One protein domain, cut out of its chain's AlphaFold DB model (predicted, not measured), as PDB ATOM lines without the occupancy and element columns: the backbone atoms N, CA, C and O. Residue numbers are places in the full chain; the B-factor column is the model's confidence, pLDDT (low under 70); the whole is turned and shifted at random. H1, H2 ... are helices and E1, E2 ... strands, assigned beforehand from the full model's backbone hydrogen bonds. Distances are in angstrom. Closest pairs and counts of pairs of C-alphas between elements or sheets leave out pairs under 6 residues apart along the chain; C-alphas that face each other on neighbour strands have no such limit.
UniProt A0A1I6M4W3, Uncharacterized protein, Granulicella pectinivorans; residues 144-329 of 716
ATOM      1  N   ALA A 144     177.908 172.575 151.862       61.62
ATOM      2  CA  ALA A 144     177.367 173.264 150.689       61.62
ATOM      3  C   ALA A 144     177.974 174.670 150.508       61.62
ATOM      4  O   ALA A 144     178.366 175.032 149.399       61.62
ATOM      5  N   GLY A 145     178.145 175.424 151.601       57.00
ATOM      6  CA  GLY A 145     178.846 176.712 151.583       57.00
ATOM      7  C   GLY A 145     180.313 176.574 151.164       57.00
ATOM      8  O   GLY A 145     180.792 177.340 150.330       57.00
ATOM      9  N   TYR A 146     181.014 175.549 151.660       62.56
ATOM     10  CA  TYR A 146     182.394 175.261 151.261       62.56
ATOM     11  C   TYR A 146     182.498 174.859 149.782       62.56
ATOM     12  O   TYR A 146     183.400 175.323 149.085       62.56
ATOM     13  N   GLN A 147     181.555 174.062 149.263       67.88
ATOM     14  CA  GLN A 147     181.504 173.728 147.836       67.88
ATOM     15  C   GLN A 147     181.279 174.970 146.963       67.88
ATOM     16  O   GLN A 147     181.988 175.142 145.970       67.88
ATOM     17  N   GLN A 148     180.376 175.872 147.353       74.19
ATOM     18  CA  GLN A 148     180.115 177.103 146.604       74.19
ATOM     19  C   GLN A 148     181.316 178.062 146.624       74.19
ATOM     20  O   GLN A 148     181.675 178.617 145.585       74.19
ATOM     21  N   VAL A 149     181.995 178.203 147.770       63.72
ATOM     22  CA  VAL A 149     183.238 178.986 147.874       63.72
ATOM     23  C   VAL A 149     184.360 178.344 147.055       63.72
ATOM     24  O   VAL A 149     185.061 179.056 146.345       63.72
ATOM     25  N   SER A 150     184.491 177.013 147.065       68.44
ATOM     26  CA  SER A 150     185.504 176.309 146.265       68.44
ATOM     27  C   SER A 150     185.289 176.484 144.755       68.44
ATOM     28  O   SER A 150     186.252 176.707 144.024       68.44
ATOM     29  N   GLN A 151     184.035 176.483 144.282       73.69
ATOM     30  CA  GLN A 151     183.710 176.757 142.878       73.69
ATOM     31  C   GLN A 151     183.951 178.225 142.507       73.69
ATOM     32  O   GLN A 151     184.523 178.503 141.453       73.69
ATOM     33  N   ALA A 152     183.577 179.168 143.376       74.75
ATOM     34  CA  ALA A 152     183.864 180.587 143.169       74.75
ATOM     35  C   ALA A 152     185.379 180.866 143.152       74.75
ATOM     36  O   ALA A 152     185.858 181.654 142.336       74.75
ATOM     37  N   GLN A 153     186.147 180.172 143.997       72.94
ATOM     38  CA  GLN A 153     187.602 180.275 144.055       72.94
ATOM     39  C   GLN A 153     188.265 179.678 142.806       72.94
ATOM     40  O   GLN A 153     189.149 180.317 142.245       72.94
ATOM     41  N   GLN A 154     187.798 178.529 142.307       73.19
ATOM     42  CA  GLN A 154     188.280 177.960 141.041       73.19
ATOM     43  C   GLN A 154     187.997 178.883 139.846       73.19
ATOM     44  O   GLN A 154     188.872 179.078 139.004       73.19
ATOM     45  N   GLN A 155     186.821 179.515 139.783       77.81
ATOM     46  CA  GLN A 155     186.516 180.496 138.733       77.81
ATOM     47  C   GLN A 155     187.368 181.768 138.846       77.81
ATOM     48  O   GLN A 155     187.799 182.312 137.829       77.81
ATOM     49  N   ALA A 156     187.634 182.248 140.065       73.25
ATOM     50  CA  ALA A 156     188.533 183.378 140.286       73.25
ATOM     51  C   ALA A 156     189.974 183.042 139.866       73.25
ATOM     52  O   ALA A 156     190.625 183.856 139.217       73.25
ATOM     53  N   GLN A 157     190.432 181.822 140.158       75.69
ATOM     54  CA  GLN A 157     191.763 181.338 139.796       75.69
ATOM     55  C   GLN A 157     191.916 181.184 138.274       75.69
ATOM     56  O   GLN A 157     192.898 181.663 137.719       75.69
ATOM     57  N   GLN A 158     190.904 180.656 137.572       76.31
ATOM     58  CA  GLN A 158     190.896 180.599 136.103       76.31
ATOM     59  C   GLN A 158     190.930 181.991 135.455       76.31
ATOM     60  O   GLN A 158     191.658 182.204 134.487       76.31
ATOM     61  N   LYS A 159     190.180 182.965 135.990       79.88
ATOM     62  CA  LYS A 159     190.248 184.356 135.509       79.88
ATOM     63  C   LYS A 159     191.624 184.973 135.752       79.88
ATOM     64  O   LYS A 159     192.129 185.685 134.890       79.88
ATOM     65  N   GLN A 160     192.238 184.680 136.897       77.12
ATOM     66  CA  GLN A 160     193.571 185.167 137.229       77.12
ATOM     67  C   GLN A 160     194.648 184.548 136.325       77.12
ATOM     68  O   GLN A 160     195.541 185.260 135.877       77.12
ATOM     69  N   GLU A 161     194.540 183.259 135.992       74.50
ATOM     70  CA  GLU A 161     195.429 182.590 135.036       74.50
ATOM     71  C   GLU A 161     195.282 183.150 133.616       74.50
ATOM     72  O   GLU A 161     196.290 183.407 132.958       74.50
ATOM     73  N   GLN A 162     194.053 183.404 133.152       78.56
ATOM     74  CA  GLN A 162     193.813 184.040 131.850       78.56
ATOM     75  C   GLN A 162     194.403 185.453 131.794       78.56
ATOM     76  O   GLN A 162     195.069 185.807 130.821       78.56
ATOM     77  N   GLN A 163     194.217 186.240 132.857       78.25
ATOM     78  CA  GLN A 163     194.790 187.578 132.953       78.25
ATOM     79  C   GLN A 163     196.325 187.533 132.978       78.25
ATOM     80  O   GLN A 163     196.967 188.266 132.235       78.25
ATOM     81  N   ALA A 164     196.922 186.611 133.739       66.31
ATOM     82  CA  ALA A 164     198.371 186.431 133.782       66.31
ATOM     83  C   ALA A 164     198.956 185.987 132.428       66.31
ATOM     84  O   ALA A 164     200.027 186.455 132.040       66.31
ATOM     85  N   GLN A 165     198.262 185.119 131.681       72.44
ATOM     86  CA  GLN A 165     198.672 184.733 130.325       72.44
ATOM     87  C   GLN A 165     198.616 185.920 129.359       72.44
ATOM     88  O   GLN A 165     199.546 186.111 128.572       72.44
ATOM     89  N   GLN A 166     197.565 186.738 129.431       76.19
ATOM     90  CA  GLN A 166     197.439 187.939 128.608       76.19
ATOM     91  C   GLN A 166     198.519 188.975 128.955       76.19
ATOM     92  O   GLN A 166     199.160 189.524 128.057       76.19
ATOM     93  N   ASP A 167     198.793 189.183 130.243       73.06
ATOM     94  CA  ASP A 167     199.855 190.072 130.715       73.06
ATOM     95  C   ASP A 167     201.239 189.588 130.261       73.06
ATOM     96  O   ASP A 167     202.044 190.388 129.784       73.06
ATOM     97  N   PHE A 168     201.507 188.279 130.319       64.94
ATOM     98  CA  PHE A 168     202.750 187.699 129.809       64.94
ATOM     99  C   PHE A 168     202.900 187.895 128.294       64.94
ATOM    100  O   PHE A 168     203.974 188.280 127.827       64.94
ATOM    101  N   GLN A 169     201.835 187.685 127.513       68.94
ATOM    102  CA  GLN A 169     201.854 187.940 126.068       68.94
ATOM    103  C   GLN A 169     202.130 189.419 125.766       68.94
ATOM    104  O   GLN A 169     202.979 189.725 124.925       68.94
ATOM    105  N   ASN A 170     201.490 190.336 126.494       70.94
ATOM    106  CA  ASN A 170     201.713 191.774 126.359       70.94
ATOM    107  C   ASN A 170     203.161 192.160 126.704       70.94
ATOM    108  O   ASN A 170     203.799 192.889 125.941       70.94
ATOM    109  N   GLN A 171     203.706 191.634 127.806       67.31
ATOM    110  CA  GLN A 171     205.096 191.864 128.216       67.31
ATOM    111  C   GLN A 171     206.093 191.306 127.197       67.31
ATOM    112  O   GLN A 171     207.042 191.996 126.825       67.31
ATOM    113  N   SER A 172     205.856 190.096 126.688       65.00
ATOM    114  CA  SER A 172     206.688 189.471 125.656       65.00
ATOM    115  C   SER A 172     206.710 190.306 124.367       65.00
ATOM    116  O   SER A 172     207.780 190.621 123.842       65.00
ATOM    117  N   GLN A 173     205.548 190.780 123.904       72.19
ATOM    118  CA  GLN A 173     205.458 191.663 122.734       72.19
ATOM    119  C   GLN A 173     206.111 193.033 122.965       72.19
ATOM    120  O   GLN A 173     206.668 193.621 122.036       72.19
ATOM    121  N   GLN A 174     206.030 193.589 124.178       72.62
ATOM    122  CA  GLN A 174     206.726 194.834 124.527       72.62
ATOM    123  C   GLN A 174     208.247 194.645 124.540       72.62
ATOM    124  O   GLN A 174     208.968 195.482 123.999       72.62
ATOM    125  N   LEU A 175     208.738 193.530 125.088       71.56
ATOM    126  CA  LEU A 175     210.162 193.206 125.096       71.56
ATOM    127  C   LEU A 175     210.696 193.004 123.674       71.56
ATOM    128  O   LEU A 175     211.730 193.571 123.334       71.56
ATOM    129  N   ALA A 176     209.968 192.268 122.829       68.31
ATOM    130  CA  ALA A 176     210.328 192.072 121.425       68.31
ATOM    131  C   ALA A 176     210.384 193.402 120.654       68.31
ATOM    132  O   ALA A 176     211.325 193.645 119.896       68.31
ATOM    133  N   ARG A 177     209.419 194.303 120.894       72.12
ATOM    134  CA  ARG A 177     209.430 195.662 120.328       72.12
ATOM    135  C   ARG A 177     210.676 196.436 120.748       72.12
ATOM    136  O   ARG A 177     211.396 196.917 119.876       72.12
ATOM    137  N   ARG A 178     210.977 196.488 122.047       72.50
ATOM    138  CA  ARG A 178     212.172 197.173 122.566       72.50
ATOM    139  C   ARG A 178     213.462 196.586 122.002       72.50
ATOM    140  O   ARG A 178     214.309 197.336 121.538       72.50
ATOM    141  N   ALA A 179     213.590 195.261 121.979       69.75
ATOM    142  CA  ALA A 179     214.756 194.587 121.415       69.75
ATOM    143  C   ALA A 179     214.980 194.968 119.942       69.75
ATOM    144  O   ALA A 179     216.106 195.274 119.562       69.75
ATOM    145  N   SER A 180     213.911 195.035 119.138       73.69
ATOM    146  CA  SER A 180     214.018 195.437 117.730       73.69
ATOM    147  C   SER A 180     214.445 196.898 117.535       73.69
ATOM    148  O   SER A 180     215.175 197.193 116.593       73.69
ATOM    149  N   ILE A 181     214.034 197.803 118.434       75.19
ATOM    150  CA  ILE A 181     214.458 199.213 118.416       75.19
ATOM    151  C   ILE A 181     215.939 199.317 118.791       75.19
ATOM    152  O   ILE A 181     216.707 199.961 118.083       75.19
ATOM    153  N   TYR A 182     216.364 198.619 119.849       76.00
ATOM    154  CA  TYR A 182     217.771 198.571 120.244       76.00
ATOM    155  C   TYR A 182     218.674 198.023 119.146       76.00
ATOM    156  O   TYR A 182     219.758 198.556 118.926       76.00
ATOM    157  N   GLU A 183     218.237 196.972 118.457       75.94
ATOM    158  CA  GLU A 183     218.996 196.405 117.350       75.94
ATOM    159  C   GLU A 183     219.152 197.411 116.203       75.94
ATOM    160  O   GLU A 183     220.267 197.615 115.720       75.94
ATOM    161  N   ALA A 184     218.061 198.068 115.797       79.69
ATOM    162  CA  ALA A 184     218.090 199.076 114.742       79.69
ATOM    163  C   ALA A 184     218.978 200.273 115.123       79.69
ATOM    164  O   ALA A 184     219.822 200.672 114.328       79.69
ATOM    165  N   ASN A 185     218.871 200.778 116.354       80.00
ATOM    166  CA  ASN A 185     219.712 201.872 116.847       80.00
ATOM    167  C   ASN A 185     221.181 201.484 116.940       80.00
ATOM    168  O   ASN A 185     222.045 202.235 116.501       80.00
ATOM    169  N   SER A 186     221.477 200.305 117.492       79.50
ATOM    170  CA  SER A 186     222.850 199.814 117.562       79.50
ATOM    171  C   SER A 186     223.449 199.732 116.165       79.50
ATOM    172  O   SER A 186     224.583 200.149 115.973       79.50
ATOM    173  N   ARG A 187     222.695 199.233 115.185       83.81
ATOM    174  CA  ARG A 187     223.156 199.151 113.800       83.81
ATOM    175  C   ARG A 187     223.333 200.531 113.171       83.81
ATOM    176  O   ARG A 187     224.378 200.768 112.579       83.81
ATOM    177  N   GLY A 188     222.379 201.437 113.367       85.50
ATOM    178  CA  GLY A 188     222.462 202.818 112.891       85.50
ATOM    179  C   GLY A 188     223.684 203.553 113.435       85.50
ATOM    180  O   GLY A 188     224.376 204.228 112.679       85.50
ATOM    181  N   ILE A 189     224.030 203.345 114.710       84.12
ATOM    182  CA  ILE A 189     225.245 203.904 115.321       84.12
ATOM    183  C   ILE A 189     226.505 203.335 114.658       84.12
ATOM    184  O   ILE A 189     227.391 204.102 114.293       84.12
ATOM    185  N   LEU A 190     226.590 202.012 114.470       86.19
ATOM    186  CA  LEU A 190     227.764 201.384 113.846       86.19
ATOM    187  C   LEU A 190     227.914 201.806 112.373       86.19
ATOM    188  O   LEU A 190     229.020 202.119 111.940       86.19
ATOM    189  N   ASN A 191     226.805 201.860 111.629       90.38
ATOM    190  CA  ASN A 191     226.758 202.352 110.251       90.38
ATOM    191  C   ASN A 191     227.203 203.815 110.171       90.38
ATOM    192  O   ASN A 191     228.007 204.164 109.313       90.38
ATOM    193  N   THR A 192     226.701 204.655 111.081       88.94
ATOM    194  CA  THR A 192     227.057 206.075 111.164       88.94
ATOM    195  C   THR A 192     228.543 206.244 111.450       88.94
ATOM    196  O   THR A 192     229.225 206.922 110.697       88.94
ATOM    197  N   SER A 193     229.061 205.582 112.488       85.88
ATOM    198  CA  SER A 193     230.471 205.675 112.886       85.88
ATOM    199  C   SER A 193     231.415 205.291 111.747       85.88
ATOM    200  O   SER A 193     232.438 205.933 111.525       85.88
ATOM    201  N   GLU A 194     231.075 204.237 111.007       87.62
ATOM    202  CA  GLU A 194     231.849 203.825 109.844       87.62
ATOM    203  C   GLU A 194     231.707 204.801 108.667       87.62
ATOM    204  O   GLU A 194     232.701 205.110 108.010       87.62
ATOM    205  N   ALA A 195     230.501 205.299 108.393       89.81
ATOM    206  CA  ALA A 195     230.274 206.261 107.321       89.81
ATOM    207  C   ALA A 195     230.984 207.597 107.590       89.81
ATOM    208  O   ALA A 195     231.601 208.138 106.680       89.81
ATOM    209  N   GLU A 196     230.980 208.096 108.828       87.00
ATOM    210  CA  GLU A 196     231.726 209.296 109.230       87.00
ATOM    211  C   GLU A 196     233.233 209.134 109.009       87.00
ATOM    212  O   GLU A 196     233.873 210.032 108.466       87.00
ATOM    213  N   ALA A 197     233.791 207.965 109.343       83.69
ATOM    214  CA  ALA A 197     235.200 207.667 109.092       83.69
ATOM    215  C   ALA A 197     235.545 207.577 107.593       83.69
ATOM    216  O   ALA A 197     236.692 207.795 107.205       83.69
ATOM    217  N   ARG A 198     234.560 207.257 106.746       83.38
ATOM    218  CA  ARG A 198     234.683 207.239 105.277       83.38
ATOM    219  C   ARG A 198     234.402 208.603 104.641       83.38
ATOM    220  O   ARG A 198     234.813 208.842 103.510       83.38
ATOM    221  N   GLY A 199     233.737 209.496 105.369       87.25
ATOM    222  CA  GLY A 199     233.485 210.878 104.994       87.25
ATOM    223  C   GLY A 199     232.156 211.122 104.273       87.25
ATOM    224  O   GLY A 199     231.192 210.360 104.359       87.25
ATOM    225  N   ALA A 200     232.127 212.251 103.568       89.19
ATOM    226  CA  ALA A 200     230.981 212.843 102.886       89.19
ATOM    227  C   ALA A 200     230.119 211.856 102.081       89.19
ATOM    228  O   ALA A 200     228.924 211.722 102.338       89.19
ATOM    229  N   ASP A 201     230.739 211.160 101.130       90.75
ATOM    230  CA  ASP A 201     230.028 210.355 100.134       90.75
ATOM    231  C   ASP A 201     229.324 209.145 100.763       90.75
ATOM    232  O   ASP A 201     228.238 208.750 100.335       90.75
ATOM    233  N   ALA A 202     229.919 208.565 101.811       91.06
ATOM    234  CA  ALA A 202     229.317 207.453 102.536       91.06
ATOM    235  C   ALA A 202     228.071 207.909 103.313       91.06
ATOM    236  O   ALA A 202     227.039 207.238 103.274       91.06
ATOM    237  N   LEU A 203     228.139 209.071 103.970       92.94
ATOM    238  CA  LEU A 203     227.005 209.668 104.680       92.94
ATOM    239  C   LEU A 203     225.868 210.071 103.734       92.94
ATOM    240  O   LEU A 203     224.697 209.813 104.030       92.94
ATOM    241  N   ASP A 204     226.203 210.645 102.578       93.25
ATOM    242  CA  ASP A 204     225.217 210.979 101.548       93.25
ATOM    243  C   ASP A 204     224.528 209.712 101.039       93.25
ATOM    244  O   ASP A 204     223.304 209.678 100.916       93.25
ATOM    245  N   LYS A 205     225.271 208.614 100.857       94.31
ATOM    246  CA  LYS A 205     224.659 207.357 100.427       94.31
ATOM    247  C   LYS A 205     223.731 206.746 101.474       94.31
ATOM    248  O   LYS A 205     222.679 206.215 101.112       94.31
ATOM    249  N   LEU A 206     224.087 206.812 102.756       94.62
ATOM    250  CA  LEU A 206     223.201 206.390 103.846       94.62
ATOM    251  C   LEU A 206     221.921 207.239 103.872       94.62
ATOM    252  O   LEU A 206     220.820 206.699 104.002       94.62
ATOM    253  N   THR A 207     222.060 208.549 103.665       94.44
ATOM    254  CA  THR A 207     220.926 209.475 103.542       94.44
ATOM    255  C   THR A 207     220.035 209.104 102.357       94.44
ATOM    256  O   THR A 207     218.817 209.026 102.511       94.44
ATOM    257  N   ASP A 208     220.616 208.795 101.196       94.31
ATOM    258  CA  ASP A 208     219.879 208.367 100.004       94.31
ATOM    259  C   ASP A 208     219.130 207.050 100.223       94.31
ATOM    260  O   ASP A 208     217.983 206.920  99.797       94.31
ATOM    261  N   ILE A 209     219.747 206.077 100.904       93.94
ATOM    262  CA  ILE A 209     219.090 204.813 101.274       93.94
ATOM    263  C   ILE A 209     217.845 205.102 102.122       93.94
ATOM    264  O   ILE A 209     216.763 204.577 101.840       93.94
ATOM    265  N   ASN A 210     217.979 205.970 103.127       92.88
ATOM    266  CA  ASN A 210     216.872 206.328 104.004       92.88
ATOM    267  C   ASN A 210     215.790 207.137 103.276       92.88
ATOM    268  O   ASN A 210     214.603 206.821 103.412       92.88
ATOM    269  N   ARG A 211     216.173 208.106 102.438       92.06
ATOM    270  CA  ARG A 211     215.249 208.917 101.634       92.06
ATOM    271  C   ARG A 211     214.485 208.079 100.617       92.06
ATOM    272  O   ARG A 211     213.272 208.192 100.525       92.06
ATOM    273  N   ALA A 212     215.156 207.179  99.901       90.56
ATOM    274  CA  ALA A 212     214.524 206.358  98.866       90.56
ATOM    275  C   ALA A 212     213.394 205.471  99.418       90.56
ATOM    276  O   ALA A 212     212.467 205.114  98.692       90.56
ATOM    277  N   SER A 213     213.468 205.114 100.701       86.69
ATOM    278  CA  SER A 213     212.427 204.357 101.398       86.69
ATOM    279  C   SER A 213     211.283 205.219 101.952       86.69
ATOM    280  O   SER A 213     210.334 204.684 102.522       86.69
ATOM    281  N   GLY A 214     211.367 206.546 101.874       86.19
ATOM    282  CA  GLY A 214     210.413 207.454 102.514       86.19
ATOM    283  C   GLY A 214     210.479 207.461 104.046       86.19
ATOM    284  O   GLY A 214     209.598 208.022 104.688       86.19
ATOM    285  N   VAL A 215     211.496 206.845 104.664       86.56
ATOM    286  CA  VAL A 215     211.695 206.884 106.128       86.56
ATOM    287  C   VAL A 215     212.022 208.298 106.613       86.56
ATOM    288  O   VAL A 215     211.694 208.637 107.747       86.56
ATOM    289  N   LEU A 216     212.628 209.129 105.760       86.75
ATOM    290  CA  LEU A 216     212.879 210.543 106.060       86.75
ATOM    291  C   LEU A 216     211.670 211.446 105.763       86.75
ATOM    292  O   LEU A 216     211.648 212.584 106.215       86.75
ATOM    293  N   ASP A 217     210.664 210.927 105.053       85.88
ATOM    294  CA  ASP A 217     209.476 211.664 104.603       85.88
ATOM    295  C   ASP A 217     208.222 211.289 105.420       85.88
ATOM    296  O   ASP A 217     207.084 211.461 104.977       85.88
ATOM    297  N   VAL A 218     208.414 210.716 106.614       83.94
ATOM    298  CA  VAL A 218     207.314 210.373 107.526       83.94
ATOM    299  C   VAL A 218     206.627 211.634 108.057       83.94
ATOM    300  O   VAL A 218     207.228 212.706 108.114       83.94
ATOM    301  N   SER A 219     205.359 211.504 108.468       80.88
ATOM    302  CA  SER A 219     204.600 212.635 109.022       80.88
ATOM    303  C   SER A 219     205.381 213.320 110.155       80.88
ATOM    304  O   SER A 219     205.891 212.606 111.025       80.88
ATOM    305  N   PRO A 220     205.425 214.666 110.209       79.19
ATOM    306  CA  PRO A 220     206.052 215.401 111.308       79.19
ATOM    307  C   PRO A 220     205.550 214.988 112.699       79.19
ATOM    308  O   PRO A 220     206.317 215.023 113.653       79.19
ATOM    309  N   ASP A 221     204.303 214.516 112.812       80.62
ATOM    310  CA  ASP A 221     203.725 214.016 114.072       80.62
ATOM    311  C   ASP A 221     204.434 212.760 114.614       80.62
ATOM    312  O   ASP A 221     204.318 212.425 115.795       80.62
ATOM    313  N   LEU A 222     205.164 212.051 113.749       79.94
ATOM    314  CA  LEU A 222     205.954 210.870 114.090       79.94
ATOM    315  C   LEU A 222     207.402 211.221 114.461       79.94
ATOM    316  O   LEU A 222     208.184 210.305 114.724       79.94
ATOM    317  N   LEU A 223     207.764 212.507 114.493       81.81
ATOM    318  CA  LEU A 223     209.121 212.992 114.736       81.81
ATOM    319  C   LEU A 223     209.181 213.832 116.023       81.81
ATOM    320  O   LEU A 223     208.441 214.796 116.186       81.81
ATOM    321  N   ASP A 224     210.094 213.495 116.940       73.69
ATOM    322  CA  ASP A 224     210.250 214.218 118.220       73.69
ATOM    323  C   ASP A 224     210.970 215.572 118.059       73.69
ATOM    324  O   ASP A 224     210.861 216.452 118.910       73.69
ATOM    325  N   ASN A 225     211.687 215.767 116.951       67.12
ATOM    326  CA  ASN A 225     212.464 216.973 116.640       67.12
ATOM    327  C   ASN A 225     211.764 217.903 115.630       67.12
ATOM    328  O   ASN A 225     212.418 218.734 114.995       67.12
ATOM    329  N   GLY A 226     210.454 217.725 115.409       63.94
ATOM    330  CA  GLY A 226     209.695 218.495 114.416       63.94
ATOM    331  C   GLY A 226     210.220 218.345 112.983       63.94
ATOM    332  O   GLY A 226     210.020 219.238 112.167       63.94
ATOM    333  N   GLY A 227     210.940 217.255 112.688       69.81
ATOM    334  CA  GLY A 227     211.553 217.015 111.383       69.81
ATOM    335  C   GLY A 227     212.902 217.696 111.157       69.81
ATOM    336  O   GLY A 227     213.396 217.668 110.035       69.81
ATOM    337  N   THR A 228     213.519 218.282 112.189       79.69
ATOM    338  CA  THR A 228     214.843 218.917 112.063       79.69
ATOM    339  C   THR A 228     215.951 217.926 112.418       79.69
ATOM    340  O   THR A 228     216.048 217.557 113.589       79.69
ATOM    341  N   PRO A 229     216.798 217.484 111.468       85.44
ATOM    342  CA  PRO A 229     217.885 216.553 111.759       85.44
ATOM    343  C   PRO A 229     218.793 217.058 112.884       85.44
ATOM    344  O   PRO A 229     219.157 218.230 112.904       85.44
ATOM    345  N   MET A 230     219.157 216.167 113.802       85.62
ATOM    346  CA  MET A 230     220.004 216.464 114.957       85.62
ATOM    347  C   MET A 230     221.384 215.853 114.772       85.62
ATOM    348  O   MET A 230     221.500 214.710 114.344       85.62
ATOM    349  N   THR A 231     222.423 216.592 115.125       84.94
ATOM    350  CA  THR A 231     223.801 216.097 115.217       84.94
ATOM    351  C   THR A 231     223.958 215.048 116.320       84.94
ATOM    352  O   THR A 231     223.126 214.940 117.231       84.94
ATOM    353  N   GLN A 232     225.058 214.292 116.298       76.31
ATOM    354  CA  GLN A 232     225.345 213.310 117.347       76.31
ATOM    355  C   GLN A 232     225.490 213.981 118.724       76.31
ATOM    356  O   GLN A 232     225.012 213.449 119.731       76.31
ATOM    357  N   ALA A 233     226.097 215.171 118.773       75.06
ATOM    358  CA  ALA A 233     226.222 215.957 119.997       75.06
ATOM    359  C   ALA A 233     224.853 216.378 120.562       75.06
ATOM    360  O   ALA A 233     224.596 216.189 121.754       75.06
ATOM    361  N   GLU A 234     223.953 216.885 119.715       81.69
ATOM    362  CA  GLU A 234     222.590 217.273 120.109       81.69
ATOM    363  C   GLU A 234     221.756 216.069 120.551       81.69
ATOM    364  O   GLU A 234     220.981 216.162 121.508       81.69
ATOM    365  N   LEU A 235     221.928 214.923 119.889       78.69
ATOM    366  CA  LEU A 235     221.271 213.672 120.249       78.69
ATOM    367  C   LEU A 235     221.728 213.202 121.636       78.69
ATOM    368  O   LEU A 235     220.899 212.899 122.495       78.69
ATOM    369  N   LEU A 236     223.040 213.205 121.897       75.25
ATOM    370  CA  LEU A 236     223.602 212.852 123.204       75.25
ATOM    371  C   LEU A 236     223.164 213.817 124.309       75.25
ATOM    372  O   LEU A 236     222.850 213.367 125.413       75.25
ATOM    373  N   ASP A 237     223.126 215.123 124.041       77.69
ATOM    374  CA  ASP A 237     222.623 216.114 124.997       77.69
ATOM    375  C   ASP A 237     221.133 215.901 125.297       77.69
ATOM    376  O   ASP A 237     220.701 215.891 126.453       77.69
ATOM    377  N   SER A 238     220.343 215.609 124.269       73.50
ATOM    378  CA  SER A 238     218.908 215.388 124.423       73.50
ATOM    379  C   SER A 238     218.591 214.071 125.150       73.50
ATOM    380  O   SER A 238     217.644 214.016 125.936       73.50
ATOM    381  N   LEU A 239     219.430 213.038 125.001       73.62
ATOM    382  CA  LEU A 239     219.386 211.829 125.835       73.62
ATOM    383  C   LEU A 239     219.802 212.112 127.289       73.62
ATOM    384  O   LEU A 239     219.179 211.604 128.222       73.62
ATOM    385  N   LYS A 240     220.844 212.927 127.514       74.25
ATOM    386  CA  LYS A 240     221.317 213.292 128.867       74.25
ATOM    387  C   LYS A 240     220.287 214.109 129.642       74.25
ATOM    388  O   LYS A 240     220.101 213.870 130.833       74.25
ATOM    389  N   THR A 241     219.630 215.048 128.969       75.44
ATOM    390  CA  THR A 241     218.593 215.917 129.545       75.44
ATOM    391  C   THR A 241     217.248 215.208 129.717       75.44
ATOM    392  O   THR A 241     216.330 215.779 130.301       75.44
ATOM    393  N   GLY A 242     217.119 213.964 129.239       71.75
ATOM    394  CA  GLY A 242     215.880 213.189 129.301       71.75
ATOM    395  C   GLY A 242     214.795 213.683 128.343       71.75
ATOM    396  O   GLY A 242     213.658 213.228 128.445       71.75
ATOM    397  N   LYS A 243     215.131 214.592 127.415       74.06
ATOM    398  CA  LYS A 243     214.239 215.007 126.322       74.06
ATOM    399  C   LYS A 243     213.973 213.854 125.357       74.06
ATOM    400  O   LYS A 243     212.887 213.773 124.800       74.06
ATOM    401  N   LEU A 244     214.957 212.971 125.183       71.25
ATOM    402  CA  LEU A 244     214.864 211.770 124.362       71.25
ATOM    403  C   LEU A 244     214.929 210.508 125.226       71.25
ATOM    404  O   LEU A 244     215.765 210.397 126.127       71.25
ATOM    405  N   SER A 245     214.060 209.540 124.929       67.56
ATOM    406  CA  SER A 245     214.058 208.224 125.571       67.56
ATOM    407  C   SER A 245     214.909 207.243 124.753       67.56
ATOM    408  O   SER A 245     214.585 206.996 123.590       67.56
ATOM    409  N   PRO A 246     215.949 206.606 125.333       59.97
ATOM    410  CA  PRO A 246     216.789 205.645 124.613       59.97
ATOM    411  C   PRO A 246     216.028 204.413 124.088       59.97
ATOM    412  O   PRO A 246     216.552 203.689 123.243       59.97
ATOM    413  N   THR A 247     214.842 204.116 124.638       57.28
ATOM    414  CA  THR A 247     214.067 202.901 124.324       57.28
ATOM    415  C   THR A 247     213.044 203.078 123.215       57.28
ATOM    416  O   THR A 247     212.565 202.071 122.694       57.28
ATOM    417  N   ASP A 248     212.682 204.317 122.890       57.84
ATOM    418  CA  ASP A 248     211.450 204.593 122.144       57.84
ATOM    419  C   ASP A 248     211.708 205.214 120.773       57.84
ATOM    420  O   ASP A 248     210.761 205.497 120.052       57.84
ATOM    421  N   GLN A 249     212.973 205.402 120.396       66.06
ATOM    422  CA  GLN A 249     213.322 206.217 119.240       66.06
ATOM    423  C   GLN A 249     214.184 205.485 118.227       66.06
ATOM    424  O   GLN A 249     214.965 204.611 118.594       66.06
ATOM    425  N   LEU A 250     214.047 205.859 116.955       65.31
ATOM    426  CA  LEU A 250     214.960 205.470 115.880       65.31
ATOM    427  C   LEU A 250     215.615 206.722 115.313       65.31
ATOM    428  O   LEU A 250     214.921 207.712 115.098       65.31
ATOM    429  N   GLY A 251     216.921 206.649 115.064       78.56
ATOM    430  CA  GLY A 251     217.705 207.733 114.477       78.56
ATOM    431  C   GLY A 251     218.283 207.359 113.113       78.56
ATOM    432  O   GLY A 251     219.489 207.137 113.054       78.56
ATOM    433  N   PRO A 252     217.490 207.227 112.030       87.12
ATOM    434  CA  PRO A 252     218.052 207.085 110.689       87.12
ATOM    435  C   PRO A 252     218.883 208.318 110.318       87.12
ATOM    436  O   PRO A 252     218.499 209.452 110.621       87.12
ATOM    437  N   VAL A 253     219.997 208.092 109.620       91.00
ATOM    438  CA  VAL A 253     220.810 209.169 109.037       91.00
ATOM    439  C   VAL A 253     219.969 209.943 108.022       91.00
ATOM    440  O   VAL A 253     219.409 209.357 107.092       91.00
ATOM    441  N   ALA A 254     219.885 211.252 108.225       91.06
ATOM    442  CA  ALA A 254     219.076 212.187 107.455       91.06
ATOM    443  C   ALA A 254     219.911 213.244 106.716       91.06
ATOM    444  O   ALA A 254     219.385 213.959 105.860       91.06
ATOM    445  N   GLY A 255     221.199 213.341 107.037       91.94
ATOM    446  CA  GLY A 255     222.137 214.235 106.382       91.94
ATOM    447  C   GLY A 255     223.490 214.246 107.083       91.94
ATOM    448  O   GLY A 255     223.836 213.328 107.830       91.94
ATOM    449  N   ARG A 256     224.255 215.310 106.833       92.88
ATOM    450  CA  ARG A 256     225.567 215.545 107.436       92.88
ATOM    451  C   ARG A 256     225.835 217.030 107.635       92.88
ATOM    452  O   ARG A 256     225.314 217.862 106.893       92.88
ATOM    453  N   VAL A 257     226.696 217.342 108.592       92.44
ATOM    454  CA  VAL A 257     227.243 218.679 108.838       92.44
ATOM    455  C   VAL A 257     228.764 218.605 108.928       92.44
ATOM    456  O   VAL A 257     229.321 217.589 109.340       92.44
ATOM    457  N   GLU A 258     229.453 219.665 108.514       91.38
ATOM    458  CA  GLU A 258     230.901 219.780 108.714       91.38
ATOM    459  C   GLU A 258     231.162 220.378 110.099       91.38
ATOM    460  O   GLU A 258     230.661 221.456 110.421       91.38
ATOM    461  N   ILE A 259     231.954 219.688 110.916       85.94
ATOM    462  CA  ILE A 259     232.333 220.125 112.259       85.94
ATOM    463  C   ILE A 259     233.828 220.388 112.291       85.94
ATOM    464  O   ILE A 259     234.629 219.608 111.776       85.94
ATOM    465  N   THR A 260     234.201 221.499 112.919       85.69
ATOM    466  CA  THR A 260     235.597 221.810 113.231       85.69
ATOM    467  C   THR A 260     235.899 221.317 114.641       85.69
ATOM    468  O   THR A 260     235.289 221.774 115.608       85.69
ATOM    469  N   ASN A 261     236.809 220.355 114.753       79.12
ATOM    470  CA  ASN A 261     237.292 219.823 116.020       79.12
ATOM    471  C   ASN A 261     238.114 220.886 116.783       79.12
ATOM    472  O   ASN A 261     238.584 221.857 116.181       79.12
ATOM    473  N   PRO A 262     238.346 220.710 118.101       74.94
ATOM    474  CA  PRO A 262     239.144 221.648 118.900       74.94
ATOM    475  C   PRO A 262     240.577 221.866 118.390       74.94
ATOM    476  O   PRO A 262     241.161 222.917 118.636       74.94
ATOM    477  N   ASP A 263     241.133 220.890 117.671       75.25
ATOM    478  CA  ASP A 263     242.459 220.953 117.045       75.25
ATOM    479  C   ASP A 263     242.466 221.682 115.684       75.25
ATOM    480  O   ASP A 263     243.509 221.785 115.040       75.25
ATOM    481  N   GLY A 264     241.314 222.199 115.242       78.38
ATOM    482  CA  GLY A 264     241.134 222.880 113.960       78.38
ATOM    483  C   GLY A 264     240.907 221.945 112.769       78.38
ATOM    484  O   GLY A 264     240.637 222.436 111.671       78.38
ATOM    485  N   SER A 265     240.980 220.622 112.955       80.56
ATOM    486  CA  SER A 265     240.660 219.661 111.896       80.56
ATOM    487  C   SER A 265     239.162 219.663 111.589       80.56
ATOM    488  O   SER A 265     238.326 219.892 112.463       80.56
ATOM    489  N   LYS A 266     238.803 219.417 110.328       83.56
ATOM    490  CA  LYS A 266     237.410 219.329 109.884       83.56
ATOM    491  C   LYS A 266     237.011 217.872 109.704       83.56
ATOM    492  O   LYS A 266     237.756 217.108 109.097       83.56
ATOM    493  N   ARG A 267     235.828 217.500 110.190       83.62
ATOM    494  CA  ARG A 267     235.220 216.183 109.954       83.62
ATOM    495  C   ARG A 267     233.744 216.316 109.608       83.62
ATOM    496  O   ARG A 267     233.092 217.273 110.017       83.62
ATOM    497  N   TRP A 268     233.216 215.343 108.876       88.00
ATOM    498  CA  TRP A 268     231.779 215.229 108.644       88.00
ATOM    499  C   TRP A 268     231.137 214.470 109.801       88.00
ATOM    500  O   TRP A 268     231.609 213.397 110.164       88.00
ATOM    501  N   GLU A 269     230.073 215.027 110.367       89.75
ATOM    502  CA  GLU A 269     229.232 214.370 111.365       89.75
ATOM    503  C   GLU A 269     227.845 214.132 110.769       89.75
ATOM    504  O   GLU A 269     227.293 214.999 110.084       89.75
ATOM    505  N   ALA A 270     227.290 212.947 110.995       91.00
ATOM    506  CA  ALA A 270     225.951 212.610 110.547       91.00
ATOM    507  C   ALA A 270     224.896 213.375 111.347       91.00
ATOM    508  O   ALA A 270     225.048 213.630 112.544       91.00
ATOM    509  N   THR A 271     223.781 213.677 110.693       91.00
ATOM    510  CA  THR A 271     222.570 214.135 111.369       91.00
ATOM    511  C   THR A 271     221.485 213.074 111.288       91.00
ATOM    512  O   THR A 271     221.367 212.362 110.290       91.00
ATOM    513  N   HIS A 272     220.676 212.959 112.337       89.31
ATOM    514  CA  HIS A 272     219.657 211.923 112.490       89.31
ATOM    515  C   HIS A 272     218.272 212.539 112.688       89.31
ATOM    516  O   HIS A 272     218.118 213.548 113.379       89.31
ATOM    517  N   LEU A 273     217.243 211.922 112.106       87.88
ATOM    518  CA  LEU A 273     215.850 212.240 112.437       87.88
ATOM    519  C   LEU A 273     215.373 211.354 113.577       87.88
ATOM    520  O   LEU A 273     215.570 210.150 113.523       87.88
ATOM    521  N   ILE A 274     214.711 211.926 114.581       86.31
ATOM    522  CA  ILE A 274     214.265 211.158 115.742       86.31
ATOM    523  C   ILE A 274     212.811 210.727 115.577       86.31
ATOM    524  O   ILE A 274     211.893 211.529 115.743       86.31
ATOM    525  N   ILE A 275     212.601 209.446 115.291       85.06
ATOM    526  CA  ILE A 275     211.268 208.851 115.172       85.06
ATOM    527  C   ILE A 275     210.705 208.587 116.569       85.06
ATOM    528  O   ILE A 275     211.264 207.777 117.301       85.06
ATOM    529  N   LYS A 276     209.576 209.215 116.906       82.50
ATOM    530  CA  LYS A 276     208.877 209.097 118.197       82.50
ATOM    531  C   LYS A 276     208.029 207.833 118.327       82.50
ATOM    532  O   LYS A 276     207.932 207.259 119.408       82.50
ATOM    533  N   ASP A 277     207.382 207.415 117.237       84.44
ATOM    534  CA  ASP A 277     206.553 206.204 117.207       84.44
ATOM    535  C   ASP A 277     207.084 205.188 116.181       84.44
ATOM    536  O   ASP A 277     206.603 205.103 115.046       84.44
ATOM    537  N   PRO A 278     208.056 204.343 116.575       84.69
ATOM    538  CA  PRO A 278     208.552 203.245 115.745       84.69
ATOM    539  C   PRO A 278     207.482 202.180 115.431       84.69
ATOM    540  O   PRO A 278     207.719 201.259 114.639       84.69
ATOM    541  N   GLY A 279     206.334 202.225 116.112       87.31
ATOM    542  CA  GLY A 279     205.191 201.346 115.911       87.31
ATOM    543  C   GLY A 279     204.244 201.791 114.806       87.31
ATOM    544  O   GLY A 279     203.481 200.942 114.337       87.31
ATOM    545  N   ALA A 280     204.326 203.053 114.377       88.75
ATOM    546  CA  ALA A 280     203.411 203.639 113.412       88.75
ATOM    547  C   ALA A 280     203.341 202.806 112.118       88.75
ATOM    548  O   ALA A 280     204.385 202.401 111.588       88.75
ATOM    549  N   PRO A 281     202.132 202.509 111.606       91.31
ATOM    550  CA  PRO A 281     201.980 201.774 110.361       91.31
ATOM    551  C   PRO A 281     202.415 202.651 109.185       91.31
ATOM    552  O   PRO A 281     201.901 203.750 108.995       91.31
ATOM    553  N   VAL A 282     203.332 202.143 108.368       91.25
ATOM    554  CA  VAL A 282     203.795 202.791 107.138       91.25
ATOM    555  C   VAL A 282     203.637 201.854 105.953       91.25
ATOM    556  O   VAL A 282     203.743 200.634 106.091       91.25
ATOM    557  N   ALA A 283     203.374 202.420 104.778       92.06
ATOM    558  CA  ALA A 283     203.253 201.641 103.555       92.06
ATOM    559  C   ALA A 283     204.607 201.022 103.167       92.06
ATOM    560  O   ALA A 283     205.645 201.697 103.160       92.06
ATOM    561  N   LEU A 284     204.576 199.736 102.815       93.75
ATOM    562  CA  LEU A 284     205.672 199.040 102.153       93.75
ATOM    563  C   LEU A 284     205.337 198.917 100.667       93.75
ATOM    564  O   LEU A 284     204.464 198.139 100.282       93.75
ATOM    565  N   THR A 285     206.006 199.716  99.840       94.12
ATOM    566  CA  THR A 285     205.771 199.720  98.391       94.12
ATOM    567  C   THR A 285     206.461 198.535  97.711       94.12
ATOM    568  O   THR A 285     207.356 197.901  98.279       94.12
ATOM    569  N   GLN A 286     206.071 198.234  96.466       94.94
ATOM    570  CA  GLN A 286     206.782 197.236  95.659       94.94
ATOM    571  C   GLN A 286     208.242 197.650  95.417       94.94
ATOM    572  O   GLN A 286     209.120 196.789  95.416       94.94
ATOM    573  N   ASP A 287     208.510 198.947  95.263       94.25
ATOM    574  CA  ASP A 287     209.860 199.472  95.052       94.25
ATOM    575  C   ASP A 287     210.729 199.322  96.301       94.25
ATOM    576  O   ASP A 287     211.887 198.917  96.193       94.25
ATOM    577  N   ASP A 288     210.166 199.554  97.491       94.12
ATOM    578  CA  ASP A 288     210.856 199.277  98.755       94.12
ATOM    579  C   ASP A 288     211.224 197.798  98.864       94.12
ATOM    580  O   ASP A 288     212.367 197.457  99.165       94.12
ATOM    581  N   TRP A 289     210.270 196.911  98.569       95.19
ATOM    582  CA  TRP A 289     210.510 195.474  98.607       95.19
ATOM    583  C   TRP A 289     211.590 195.046  97.624       95.19
ATOM    584  O   TRP A 289     212.501 194.314  98.004       95.19
ATOM    585  N   ASN A 290     211.507 195.504  96.374       95.06
ATOM    586  CA  ASN A 290     212.496 195.196  95.348       95.06
ATOM    587  C   ASN A 290     213.879 195.699  95.765       95.06
ATOM    588  O   ASN A 290     214.841 194.947  95.675       95.06
ATOM    589  N   ARG A 291     213.972 196.913  96.320       94.69
ATOM    590  CA  ARG A 291     215.226 197.475  96.833       94.69
ATOM    591  C   ARG A 291     215.831 196.613  97.940       94.69
ATOM    592  O   ARG A 291     217.020 196.306  97.892       94.69
ATOM    593  N   TYR A 292     215.031 196.206  98.925       95.56
ATOM    594  CA  TYR A 292     215.499 195.334 100.004       95.56
ATOM    595  C   TYR A 292     215.897 193.952  99.484       95.56
ATOM    596  O   TYR A 292     216.928 193.417  99.889       95.56
ATOM    597  N   ALA A 293     215.134 193.404  98.541       94.44
ATOM    598  CA  ALA A 293     215.427 192.123  97.922       94.44
ATOM    599  C   ALA A 293     216.709 192.154  97.080       94.44
ATOM    600  O   ALA A 293     217.527 191.236  97.154       94.44
ATOM    601  N   ASP A 294     216.919 193.219  96.308       92.75
ATOM    602  CA  ASP A 294     218.122 193.423  95.503       92.75
ATOM    603  C   ASP A 294     219.353 193.689  96.356       92.75
ATOM    604  O   ASP A 294     220.429 193.186  96.038       92.75
ATOM    605  N   GLY A 295     219.172 194.371  97.485       91.56
ATOM    606  CA  GLY A 295     220.195 194.527  98.508       91.56
ATOM    607  C   GLY A 295     220.461 193.278  99.349       91.56
ATOM    608  O   GLY A 295     221.342 193.316 100.201       91.56
ATOM    609  N   GLY A 296     219.718 192.183  99.158       92.62
ATOM    610  CA  GLY A 296     219.897 190.943  99.918       92.62
ATOM    611  C   GLY A 296     219.483 191.044 101.389       92.62
ATOM    612  O   GLY A 296     220.007 190.307 102.223       92.62
ATOM    613  N   VAL A 297     218.570 191.956 101.732       93.94
ATOM    614  CA  VAL A 297     218.038 192.089 103.094       93.94
ATOM    615  C   VAL A 297     217.189 190.848 103.428       93.94
ATOM    616  O   VAL A 297     216.243 190.531 102.698       93.94
ATOM    617  N   PRO A 298     217.481 190.119 104.522       90.88
ATOM    618  CA  PRO A 298     216.699 188.953 104.918       90.88
ATOM    619  C   PRO A 298     215.221 189.276 105.121       90.88
ATOM    620  O   PRO A 298     214.865 190.300 105.698       90.88
ATOM    621  N   GLY A 299     214.361 188.355 104.692       90.88
ATOM    622  CA  GLY A 299     212.907 188.525 104.760       90.88
ATOM    623  C   GLY A 299     212.293 189.192 103.529       90.88
ATOM    624  O   GLY A 299     211.070 189.214 103.429       90.88
ATOM    625  N   PHE A 300     213.108 189.641 102.566       94.12
ATOM    626  CA  PHE A 300     212.652 190.242 101.309       94.12
ATOM    627  C   PHE A 300     213.103 189.403 100.100       94.12
ATOM    628  O   PHE A 300     214.043 189.764  99.401       94.12
ATOM    629  N   PRO A 301     212.494 188.232  99.836       93.31
ATOM    630  CA  PRO A 301     212.840 187.428  98.666       93.31
ATOM    631  C   PRO A 301     212.508 188.136  97.344       93.31
ATOM    632  O   PRO A 301     211.429 188.721  97.179       93.31
ATOM    633  N   LYS A 302     213.432 188.023  96.378       94.38
ATOM    634  CA  LYS A 302     213.274 188.547  95.014       94.38
ATOM    635  C   LYS A 302     212.047 187.952  94.324       94.38
ATOM    636  O   LYS A 302     211.720 186.784  94.512       94.38
ATOM    637  N   GLY A 303     211.375 188.767  93.511       93.62
ATOM    638  CA  GLY A 303     210.196 188.357  92.739       93.62
ATOM    639  C   GLY A 303     208.886 188.289  93.530       93.62
ATOM    640  O   GLY A 303     207.841 188.008  92.942       93.62
ATOM    641  N   THR A 304     208.901 188.571  94.836       95.31
ATOM    642  CA  THR A 304     207.666 188.644  95.628       95.31
ATOM    643  C   THR A 304     206.878 189.891  95.251       95.31
ATOM    644  O   THR A 304     207.402 191.006  95.269       95.31
ATOM    645  N   LYS A 305     205.600 189.699  94.923       95.12
ATOM    646  CA  LYS A 305     204.666 190.799  94.685       95.12
ATOM    647  C   LYS A 305     204.021 191.203  95.999       95.12
ATOM    648  O   LYS A 305     203.384 190.382  96.656       95.12
ATOM    649  N   VAL A 306     204.173 192.466  96.357       92.81
ATOM    650  CA  VAL A 306     203.544 193.066  97.526       92.81
ATOM    651  C   VAL A 306     202.223 193.681  97.085       92.81
ATOM    652  O   VAL A 306     202.172 194.427  96.109       92.81
ATOM    653  N   GLY A 307     201.132 193.346  97.773       85.88
ATOM    654  CA  GLY A 307     199.836 193.961  97.494       85.88
ATOM    655  C   GLY A 307     199.869 195.463  97.782       85.88
ATOM    656  O   GLY A 307     200.455 195.892  98.778       85.88
ATOM    657  N   GLY A 308     199.220 196.264  96.931       82.94
ATOM    658  CA  GLY A 308     199.014 197.686  97.207       82.94
ATOM    659  C   GLY A 308     198.300 197.861  98.548       82.94
ATOM    660  O   GLY A 308     197.242 197.273  98.762       82.94
ATOM    661  N   GLY A 309     198.901 198.627  99.460       83.06
ATOM    662  CA  GLY A 309     198.361 198.854 100.803       83.06
ATOM    663  C   GLY A 309     198.912 197.944 101.905       83.06
ATOM    664  O   GLY A 309     198.404 198.012 103.024       83.06
ATOM    665  N   LEU A 310     199.948 197.127 101.653       93.00
ATOM    666  CA  LEU A 310     200.655 196.462 102.751       93.00
ATOM    667  C   LEU A 310     201.262 197.516 103.683       93.00
ATOM    668  O   LEU A 310     202.102 198.318 103.270       93.00
ATOM    669  N   THR A 311     200.857 197.485 104.948       93.81
ATOM    670  CA  THR A 311     201.438 198.315 105.998       93.81
ATOM    671  C   THR A 311     202.300 197.471 106.922       93.81
ATOM    672  O   THR A 311     201.940 196.361 107.316       93.81
ATOM    673  N   ILE A 312     203.469 198.002 107.261       92.38
ATOM    674  CA  ILE A 312     204.377 197.430 108.252       92.38
ATOM    675  C   ILE A 312     204.672 198.483 109.320       92.38
ATOM    676  O   ILE A 312     204.565 199.676 109.045       92.38
ATOM    677  N   PRO A 313     205.064 198.089 110.539       91.31
ATOM    678  CA  PRO A 313     205.569 199.046 111.511       91.31
ATOM    679  C   PRO A 313     206.808 199.779 110.984       91.31
ATOM    680  O   PRO A 313     207.715 199.136 110.448       91.31
ATOM    681  N   LEU A 314     206.894 201.092 111.208       89.94
ATOM    682  CA  LEU A 314     208.007 201.945 110.772       89.94
ATOM    683  C   LEU A 314     209.376 201.370 111.152       89.94
ATOM    684  O   LEU A 314     210.269 201.298 110.309       89.94
ATOM    685  N   ARG A 315     209.522 200.824 112.366       88.94
ATOM    686  CA  ARG A 315     210.766 200.166 112.805       88.94
ATOM    687  C   ARG A 315     211.254 199.040 111.899       88.94
ATOM    688  O   ARG A 315     212.455 198.822 111.811       88.94
ATOM    689  N   MET A 316     210.353 198.310 111.241       90.75
ATOM    690  CA  MET A 316     210.748 197.244 110.318       90.75
ATOM    691  C   MET A 316     211.365 197.829 109.049       90.75
ATOM    692  O   MET A 316     212.363 197.301 108.567       90.75
ATOM    693  N   LYS A 317     210.811 198.942 108.555       91.75
ATOM    694  CA  LYS A 317     211.338 199.671 107.398       91.75
ATOM    695  C   LYS A 317     212.708 200.282 107.700       91.75
ATOM    696  O   LYS A 317     213.646 200.083 106.936       91.75
ATOM    697  N   VAL A 318     212.850 200.926 108.862       91.50
ATOM    698  CA  VAL A 318     214.146 201.458 109.321       91.50
ATOM    699  C   VAL A 318     215.170 200.341 109.492       91.50
ATOM    700  O   VAL A 318     216.269 200.452 108.968       91.50
ATOM    701  N   ASN A 319     214.822 199.229 110.150       91.38
ATOM    702  CA  ASN A 319     215.749 198.104 110.296       91.38
ATOM    703  C   ASN A 319     216.203 197.587 108.920       91.38
ATOM    704  O   ASN A 319     217.401 197.429 108.709       91.38
ATOM    705  N   ALA A 320     215.284 197.412 107.963       93.62
ATOM    706  CA  ALA A 320     215.625 197.011 106.596       93.62
ATOM    707  C   ALA A 320     216.603 197.989 105.912       93.62
ATOM    708  O   ALA A 320     217.571 197.538 105.295       93.62
ATOM    709  N   ASN A 321     216.417 199.304 106.078       94.06
ATOM    710  CA  ASN A 321     217.372 200.307 105.596       94.06
ATOM    711  C   ASN A 321     218.734 200.194 106.276       94.06
ATOM    712  O   ASN A 321     219.750 200.235 105.596       94.06
ATOM    713  N   GLU A 322     218.771 200.023 107.597       92.25
ATOM    714  CA  GLU A 322     220.032 199.902 108.329       92.25
ATOM    715  C   GLU A 322     220.781 198.612 107.959       92.25
ATOM    716  O   GLU A 322     222.013 198.575 107.964       92.25
ATOM    717  N   GLN A 323     220.069 197.542 107.582       93.56
ATOM    718  CA  GLN A 323     220.702 196.360 106.987       93.56
ATOM    719  C   GLN A 323     221.289 196.693 105.616       93.56
ATOM    720  O   GLN A 323     222.441 196.366 105.349       93.56
ATOM    721  N   LEU A 324     220.521 197.380 104.769       94.88
ATOM    722  CA  LEU A 324     220.964 197.781 103.438       94.88
ATOM    723  C   LEU A 324     222.184 198.719 103.489       94.88
ATOM    724  O   LEU A 324     223.122 198.545 102.715       94.88
ATOM    725  N   ALA A 325     222.206 199.662 104.431       94.69
ATOM    726  CA  ALA A 325     223.344 200.536 104.700       94.69
ATOM    727  C   ALA A 325     224.579 199.737 105.140       94.69
ATOM    728  O   ALA A 325     225.664 199.936 104.599       94.69
ATOM    729  N   SER A 326     224.412 198.764 106.042       94.19
ATOM    730  CA  SER A 326     225.498 197.859 106.449       94.19
ATOM    731  C   SER A 326     226.049 197.050 105.263       94.19
ATOM    732  O   SER A 326     227.266 196.910 105.113       94.19
ATOM    733  N   HIS A 327     225.175 196.572 104.368       95.50
ATOM    734  CA  HIS A 327     225.577 195.865 103.147       95.50
ATOM    735  C   HIS A 327     226.347 196.775 102.181       95.50
ATOM    736  O   HIS A 327     227.350 196.350 101.608       95.50
ATOM    737  N   TYR A 328     225.916 198.029 102.030       95.19
ATOM    738  CA  TYR A 328     226.626 199.030 101.235       95.19
ATOM    739  C   TYR A 328     228.033 199.304 101.782       95.19
ATOM    740  O   TYR A 328     229.003 199.234 101.030       95.19
ATOM    741  N   LEU A 329     228.167 199.541 103.090       93.81
ATOM    742  CA  LEU A 329     229.464 199.784 103.731       93.81
ATOM    743  C   LEU A 329     230.398 198.570 103.606       93.81
ATOM    744  O   LEU A 329     231.594 198.701 103.347       93.81
TER     745      LEU A 329
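Overview. This is residues 144 to 329 of the 716 residues of an uncharacterized protein of Granulicella pectinivorans (UniProt A0A1I6M4W3). One very long helix, H1, sticks out of a small compact body as an arm, residues 144 to 176, and its other end is built into that body. There H2 folds back along the end of H1, and H5 joins them in a small three-helix bundle; the strand hairpin E1 E2 packs on H2 and the end of H1, with H3 beside E2, while H4 and the tiny sheet E3 E4 lie toward the other side. The printed part has 186 residues, with five named helices and four named strands in the order H1 H2 H3 E1 E2 E3 H4 E4 H5, and is mostly helix. Both two-strand sheets are antiparallel. The whole is loose, with a radius of gyration of the C-alphas of 22.1 A, and spans 88 by 46 by 26 A.

Along the chain. H1, residues 144 to 198, begins at C-alpha 144 at (177.367, 173.264, 150.689) and runs 80.6 A to C-alpha 198 at (234.683, 207.239, 105.277). H2 is residues 200 to 212, 18.1 A, and H3 residues 232 to 240, 12.2 A. E1, residues 253 to 260, measures 19.9 A and E2, residues 266 to 272, 19.4 A. E3 is residues 281 to 283, H4 residues 286 to 294 and E4 residues 311 to 313. H5, residues 314 to 329, 22.7 A, ends at C-alpha 329 at (229.464, 199.784, 103.731).

Arrangement. H1, H2 and H5 form an up and down bundle, each running against the one before it in the chain. H1 and H2, a helical hairpin, touch at a steep tilt of 41 degrees, with the C-alphas of Ala 195 and Ala 202 closest at 5.0 A. H1 touches H5 with its residues 180 to 195 alone, closest at the C-alphas of Ala 184 and Asn 319, 5.1 A. H2 and H5 touch, closest at the C-alphas of Leu 206 and Ala 325, 5.9 A. The closest C-alphas of H2 and E1 are those of Thr 207 and Ala 254, 5.1 A. In the hairpin E1 and E2, N 257 and O 269 are 2.8 A apart, within hydrogen-bond range. H3 touches no helix; its closest C-alpha pair with E2 is Gln 232 and Thr 271, 6.6 A. H4 and H5 only just touch, with 3 pairs of C-alphas within 8 A, closest at Tyr 292 and Ala 320, 6.8 A. Between E3 and E4, N 282 and O 312 are 2.8 A apart. In all five helices every O i to N i+4 pair is within hydrogen-bond range.

Size, cuts and confidence. The C-alphas farthest apart, those of Ala 144 and Gly 264, are 88.8 A apart. Without residues 144 to 176, which stand free, the body spans 53 by 31 by 24 A. The links H2 to H3, H3 to E1 and H4 to E4 are long. The printed part has no cut. Its mean pLDDT is 83.0; 22 residues are under 70, among them residues 144 to 147 and 245 to 250.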